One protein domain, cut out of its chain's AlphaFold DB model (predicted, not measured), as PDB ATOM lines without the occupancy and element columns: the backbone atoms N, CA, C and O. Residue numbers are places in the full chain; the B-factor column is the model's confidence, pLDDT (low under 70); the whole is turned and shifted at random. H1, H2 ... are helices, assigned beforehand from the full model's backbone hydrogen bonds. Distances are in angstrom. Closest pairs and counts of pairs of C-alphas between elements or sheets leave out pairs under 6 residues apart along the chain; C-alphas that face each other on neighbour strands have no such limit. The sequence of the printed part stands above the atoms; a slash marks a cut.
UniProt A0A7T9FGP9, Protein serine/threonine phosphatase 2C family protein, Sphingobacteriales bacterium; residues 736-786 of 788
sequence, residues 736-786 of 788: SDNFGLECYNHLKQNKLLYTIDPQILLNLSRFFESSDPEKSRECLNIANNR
ATOM      1  N   SER A 736     218.361 204.320 202.736       76.50
ATOM      2  CA  SER A 736     218.680 205.051 203.974       76.50
ATOM      3  C   SER A 736     219.343 204.151 205.024       76.50
ATOM      4  O   SER A 736     219.356 202.931 204.865       76.50
ATOM      5  N   ASP A 737     219.818 204.738 206.126       68.25
ATOM      6  CA  ASP A 737     220.421 204.015 207.263       68.25
ATOM      7  C   ASP A 737     219.457 203.017 207.941       68.25
ATOM      8  O   ASP A 737     219.895 202.103 208.634       68.25
ATOM      9  N   ASN A 738     218.148 203.127 207.679       64.19
ATOM     10  CA  ASN A 738     217.110 202.205 208.160       64.19
ATOM     11  C   ASN A 738     216.909 200.978 207.235       64.19
ATOM     12  O   ASN A 738     215.803 200.437 207.111       64.19
ATOM     13  N   PHE A 739     217.956 200.541 206.532       76.69
ATOM     14  CA  PHE A 739     217.916 199.347 205.683       76.69
ATOM     15  C   PHE A 739     217.697 198.054 206.508       76.69
ATOM     16  O   PHE A 739     217.969 198.008 207.705       76.69
ATOM     17  N   GLY A 740     217.187 196.984 205.880       82.19
ATOM     18  CA  GLY A 740     216.922 195.698 206.545       82.19
ATOM     19  C   GLY A 740     215.447 195.477 206.901       82.19
ATOM     20  O   GLY A 740     214.594 195.398 206.013       82.19
ATOM     21  N   LEU A 741     215.126 195.348 208.196       83.75
ATOM     22  CA  LEU A 741     213.790 194.954 208.677       83.75
ATOM     23  C   LEU A 741     212.680 195.955 208.336       83.75
ATOM     24  O   LEU A 741     211.595 195.534 207.933       83.75
ATOM     25  N   GLU A 742     212.942 197.260 208.424       82.19
ATOM     26  CA  GLU A 742     211.942 198.277 208.068       82.19
ATOM     27  C   GLU A 742     211.647 198.302 206.563       82.19
ATOM     28  O   GLU A 742     210.480 198.308 206.166       82.19
ATOM     29  N   CYS A 743     212.689 198.244 205.724       84.81
ATOM     30  CA  CYS A 743     212.548 198.135 204.267       84.81
ATOM     31  C   CYS A 743     211.722 196.887 203.896       84.81
ATOM     32  O   CYS A 743     210.729 196.997 203.173       84.81
ATOM     33  N   TYR A 744     212.045 195.718 204.461       85.81
ATOM     34  CA  TYR A 744     211.307 194.476 204.204       85.81
ATOM     35  C   TYR A 744     209.835 194.542 204.654       85.81
ATOM     36  O   TYR A 744     208.935 194.197 203.885       85.81
ATOM     37  N   ASN A 745     209.560 195.037 205.864       85.19
ATOM     38  CA  ASN A 745     208.190 195.149 206.374       85.19
ATOM     39  C   ASN A 745     207.346 196.100 205.520       85.19
ATOM     40  O   ASN A 745     206.197 195.786 205.201       85.19
ATOM     41  N   HIS A 746     207.919 197.232 205.102       82.31
ATOM     42  CA  HIS A 746     207.225 198.194 204.256       82.31
ATOM     43  C   HIS A 746     206.872 197.601 202.884       82.31
ATOM     44  O   HIS A 746     205.741 197.764 202.414       82.31
ATOM     45  N   LEU A 747     207.811 196.870 202.270       83.19
ATOM     46  CA  LEU A 747     207.595 196.173 201.002       83.19
ATOM     47  C   LEU A 747     206.505 195.101 201.123       83.19
ATOM     48  O   LEU A 747     205.635 195.012 200.256       83.19
ATOM     49  N   LYS A 748     206.507 194.321 202.207       81.06
ATOM     50  CA  LYS A 748     205.539 193.237 202.424       81.06
ATOM     51  C   LYS A 748     204.131 193.763 202.710       81.06
ATOM     52  O   LYS A 748     203.175 193.311 202.084       81.06
ATOM     53  N   GLN A 749     203.995 194.767 203.578       78.44
ATOM     54  CA  GLN A 749     202.701 195.386 203.907       78.44
ATOM     55  C   GLN A 749     202.026 196.028 202.689       78.44
ATOM     56  O   GLN A 749     200.811 195.937 202.536       78.44
ATOM     57  N   ASN A 750     202.812 196.643 201.800       73.81
ATOM     58  CA  ASN A 750     202.294 197.309 200.603       73.81
ATOM     59  C   ASN A 750     202.277 196.410 199.358       73.81
ATOM     60  O   ASN A 750     201.966 196.899 198.274       73.81
ATOM     61  N   LYS A 751     202.579 195.109 199.499       79.69
ATOM     62  CA  LYS A 751     202.626 194.118 198.407       79.69
ATOM     63  C   LYS A 751     203.601 194.477 197.270       79.69
ATOM     64  O   LYS A 751     203.361 194.136 196.117       79.69
ATOM     65  N   LEU A 752     204.716 195.136 197.591       80.94
ATOM     66  CA  LEU A 752     205.713 195.614 196.620       80.94
ATOM     67  C   LEU A 752     206.897 194.657 196.403       80.94
ATOM     68  O   LEU A 752     207.775 194.949 195.593       80.94
ATOM     69  N   LEU A 753     206.943 193.519 197.106       77.69
ATOM     70  CA  LEU A 753     208.045 192.549 197.002       77.69
ATOM     71  C   LEU A 753     208.251 192.036 195.567       77.69
ATOM     72  O   LEU A 753     209.380 191.815 195.161       77.69
ATOM     73  N   TYR A 754     207.179 191.916 194.784       75.94
ATOM     74  CA  TYR A 754     207.237 191.462 193.390       75.94
ATOM     75  C   TYR A 754     207.391 192.597 192.377       75.94
ATOM     76  O   TYR A 754     207.408 192.337 191.181       75.94
ATOM     77  N   THR A 755     207.475 193.852 192.822       76.62
ATOM     78  CA  THR A 755     207.567 195.024 191.937       76.62
ATOM     79  C   THR A 755     208.863 195.808 192.121       76.62
ATOM     80  O   THR A 755     209.308 196.437 191.171       76.62
ATOM     81  N   ILE A 756     209.486 195.751 193.304       82.62
ATOM     82  CA  ILE A 756     210.753 196.427 193.634       82.62
ATOM     83  C   ILE A 756     211.939 195.864 192.826       82.62
ATOM     84  O   ILE A 756     211.882 194.734 192.335       82.62
ATOM     85  N   ASP A 757     213.012 196.649 192.692       83.25
ATOM     86  CA  ASP A 757     214.253 196.243 192.023       83.25
ATOM     87  C   ASP A 757     214.815 194.935 192.638       83.25
ATOM     88  O   ASP A 757     215.067 194.888 193.851       83.25
ATOM     89  N   PRO A 758     215.037 193.871 191.835       82.06
ATOM     90  CA  PRO A 758     215.603 192.606 192.305       82.06
ATOM     91  C   PRO A 758     216.932 192.751 193.059       82.06
ATOM     92  O   PRO A 758     217.216 191.957 193.956       82.06
ATOM     93  N   GLN A 759     217.741 193.769 192.756       84.00
ATOM     94  CA  GLN A 759     219.009 193.998 193.447       84.00
ATOM     95  C   GLN A 759     218.807 194.415 194.913       84.00
ATOM     96  O   GLN A 759     219.605 194.042 195.775       84.00
ATOM     97  N   ILE A 760     217.711 195.120 195.224       85.81
ATOM     98  CA  ILE A 760     217.330 195.460 196.604       85.81
ATOM     99  C   ILE A 760     216.932 194.189 197.368       85.81
ATOM    100  O   ILE A 760     217.341 194.013 198.516       85.81
ATOM    101  N   LEU A 761     216.199 193.272 196.726       85.06
ATOM    102  CA  LEU A 761     215.825 191.981 197.319       85.06
ATOM    103  C   LEU A 761     217.045 191.091 197.583       85.06
ATOM    104  O   LEU A 761     217.132 190.484 198.647       85.06
ATOM    105  N   LEU A 762     218.025 191.062 196.676       87.69
ATOM    106  CA  LEU A 762     219.286 190.343 196.896       87.69
ATOM    107  C   LEU A 762     220.074 190.915 198.084       87.69
ATOM    108  O   LEU A 762     220.634 190.160 198.877       87.69
ATOM    109  N   ASN A 763     220.085 192.240 198.249       88.44
ATOM    110  CA  ASN A 763     220.737 192.878 199.393       88.44
ATOM    111  C   ASN A 763     220.003 192.578 200.714       88.44
ATOM    112  O   ASN A 763     220.658 192.285 201.713       88.44
ATOM    113  N   LEU A 764     218.662 192.597 200.725       88.06
ATOM    114  CA  LEU A 764     217.864 192.191 201.892       88.06
ATOM    115  C   LEU A 764     218.068 190.713 202.230       88.06
ATOM    116  O   LEU A 764     218.144 190.358 203.402       88.06
ATOM    117  N   SER A 765     218.191 189.857 201.215       89.50
ATOM    118  CA  SER A 765     218.476 188.439 201.409       89.50
ATOM    119  C   SER A 765     219.787 188.234 202.173       89.50
ATOM    120  O   SER A 765     219.787 187.558 203.201       89.50
ATOM    121  N   ARG A 766     220.867 188.903 201.752       90.12
ATOM    122  CA  ARG A 766     222.157 188.874 202.465       90.12
ATOM    123  C   ARG A 766     222.058 189.459 203.872       90.12
ATOM    124  O   ARG A 766     222.641 188.919 204.802       90.12
ATOM    125  N   PHE A 767     221.295 190.541 204.049       89.69
ATOM    126  CA  PHE A 767     221.095 191.157 205.364       89.69
ATOM    127  C   PHE A 767     220.451 190.189 206.372       89.69
ATOM    128  O   PHE A 767     220.849 190.144 207.537       89.69
ATOM    129  N   PHE A 768     219.471 189.397 205.933       90.25
ATOM    130  CA  PHE A 768     218.785 188.434 206.796       90.25
ATOM    131  C   PHE A 768     219.457 187.060 206.881       90.25
ATOM    132  O   PHE A 768     218.983 186.217 207.634       90.25
ATOM    133  N   GLU A 769     220.540 186.807 206.145       88.81
ATOM    134  CA  GLU A 769     221.124 185.466 205.994       88.81
ATOM    135  C   GLU A 769     221.482 184.803 207.336       88.81
ATOM    136  O   GLU A 769     221.236 183.614 207.526       88.81
ATOM    137  N   SER A 770     221.982 185.581 208.298       81.81
ATOM    138  CA  SER A 770     222.311 185.106 209.647       81.81
ATOM    139  C   SER A 770     221.244 185.414 210.703       81.81
ATOM    140  O   SER A 770     221.199 184.740 211.730       81.81
ATOM    141  N   SER A 771     220.404 186.429 210.480       83.56
ATOM    142  CA  SER A 771     219.458 186.937 211.486       83.56
ATOM    143  C   SER A 771     218.039 186.382 211.337       83.56
ATOM    144  O   SER A 771     217.362 186.182 212.342       83.56
ATOM    145  N   ASP A 772     217.587 186.119 210.109       85.38
ATOM    146  CA  ASP A 772     216.267 185.562 209.801       85.38
ATOM    147  C   ASP A 772     216.309 184.787 208.460       85.38
ATOM    148  O   ASP A 772     215.969 185.321 207.394       85.38
ATOM    149  N   PRO A 773     216.746 183.511 208.485       87.50
ATOM    150  CA  PRO A 773     216.957 182.716 207.275       87.50
ATOM    151  C   PRO A 773     215.699 182.533 206.411       87.50
ATOM    152  O   PRO A 773     215.808 182.314 205.202       87.50
ATOM    153  N   GLU A 774     214.501 182.636 206.995       82.94
ATOM    154  CA  GLU A 774     213.244 182.551 206.245       82.94
ATOM    155  C   GLU A 774     213.009 183.802 205.399       82.94
ATOM    156  O   GLU A 774     212.760 183.685 204.194       82.94
ATOM    157  N   LYS A 775     213.171 185.001 205.979       88.56
ATOM    158  CA  LYS A 775     213.100 186.260 205.214       88.56
ATOM    159  C   LYS A 775     214.194 186.337 204.156       88.56
ATOM    160  O   LYS A 775     213.949 186.834 203.054       88.56
ATOM    161  N   SER A 776     215.384 185.821 204.472       87.44
ATOM    162  CA  SER A 776     216.495 185.742 203.524       87.44
ATOM    163  C   SER A 776     216.128 184.921 202.286       87.44
ATOM    164  O   SER A 776     216.311 185.387 201.155       87.44
ATOM    165  N   ARG A 777     215.543 183.734 202.495       86.62
ATOM    166  CA  ARG A 777     215.141 182.816 201.424       86.62
ATOM    167  C   ARG A 777     213.953 183.343 200.615       86.62
ATOM    168  O   ARG A 777     213.940 183.183 199.400       86.62
ATOM    169  N   GLU A 778     212.989 184.012 201.250       86.38
ATOM    170  CA  GLU A 778     211.861 184.649 200.553       86.38
ATOM    171  C   GLU A 778     212.343 185.745 199.591       86.38
ATOM    172  O   GLU A 778     211.988 185.730 198.412       86.38
ATOM    173  N   CYS A 779     213.208 186.651 200.057       85.56
ATOM    174  CA  CYS A 779     213.787 187.693 199.208       85.56
ATOM    175  C   CYS A 779     214.622 187.106 198.056       85.56
ATOM    176  O   CYS A 779     214.527 187.590 196.927       85.56
ATOM    177  N   LEU A 780     215.406 186.051 198.318       86.44
ATOM    178  CA  LEU A 780     216.253 185.397 197.315       86.44
ATOM    179  C   LEU A 780     215.438 184.708 196.219       86.44
ATOM    180  O   LEU A 780     215.718 184.890 195.036       86.44
ATOM    181  N   ASN A 781     214.410 183.951 196.605       83.50
ATOM    182  CA  ASN A 781     213.556 183.232 195.663       83.50
ATOM    183  C   ASN A 781     212.801 184.202 194.747       83.50
ATOM    184  O   ASN A 781     212.738 183.989 193.539       83.50
ATOM    185  N   ILE A 782     212.278 185.300 195.304       83.38
ATOM    186  CA  ILE A 782     211.586 186.323 194.512       83.38
ATOM    187  C   ILE A 782     212.561 187.030 193.560       83.38
ATOM    188  O   ILE A 782     212.192 187.319 192.425       83.38
ATOM    189  N   ALA A 783     213.803 187.291 193.982       82.56
ATOM    190  CA  ALA A 783     214.803 187.923 193.125       82.56
ATOM    191  C   ALA A 783     215.278 187.011 191.979       82.56
ATOM    192  O   ALA A 783     215.422 187.481 190.851       82.56
ATOM    193  N   ASN A 784     215.509 185.724 192.256       80.25
ATOM    194  CA  ASN A 784     216.006 184.763 191.268       80.25
ATOM    195  C   ASN A 784     214.963 184.451 190.191       80.25
ATOM    196  O   ASN A 784     215.301 184.463 189.013       80.25
ATOM    197  N   ASN A 785     213.691 184.319 190.574       71.50
ATOM    198  CA  ASN A 785     212.584 184.103 189.635       71.50
ATOM    199  C   ASN A 785     212.321 185.295 188.688       71.50
ATOM    200  O   ASN A 785     211.399 185.230 187.882       71.50
ATOM    201  N   ARG A 786     213.061 186.408 188.815       67.69
ATOM    202  CA  ARG A 786     212.951 187.594 187.944       67.69
ATOM    203  C   ARG A 786     214.201 187.851 187.095       67.69
ATOM    204  O   ARG A 786     214.220 188.836 186.363       67.69
TER     205      ARG A 786
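This is residues 736 to 786 of the 788 residues of the protein "Protein serine/threonine phosphatase 2C family protein" of Sphingobacteriales bacterium (UniProt A0A7T9FGP9). Two helices, H2 and H3, fold back side by side as a close hairpin, and a shorter helix, H1, slants past it at a looser distance, nearest to H2. The 51 printed residues hold three named helices, H1, H2, H3 in chain order, and no named strand: all helix. The whole is compact, with a radius of gyration of the C-alphas of 9.8 A, and spans 24 by 19 by 17 A.

Start with H1, residues 741 to 749, and H2, residues 758 to 768: they are close but not clearly touching, C-alphas 744 and 764 being closest at 7.3 A, at a steep tilt of 54 degrees. H2 touches H3, residues 773 to 784, at C-alphas 765 and 776, 4.0 A apart; this helical hairpin has a shallow tilt of 16 degrees, opposite ways. H1 and H3 are only just apart, at 8.5 A between closest C-alphas. In H1, H2 and H3 every O i to N i+4 pair is within hydrogen-bond range.

Find C-alpha 741 at (213.790, 194.954, 208.677), where H1 begins its 12.1 A. H2 runs 15.4 A; H3 runs 16.2 A to C-alpha 784 at (216.006, 184.763, 191.268).

The farthest C-alphas, 737 and 785, are 27.7 A apart. The printed part has no cut and no long link; pLDDT is under 70 at residues 737, 738 and 786.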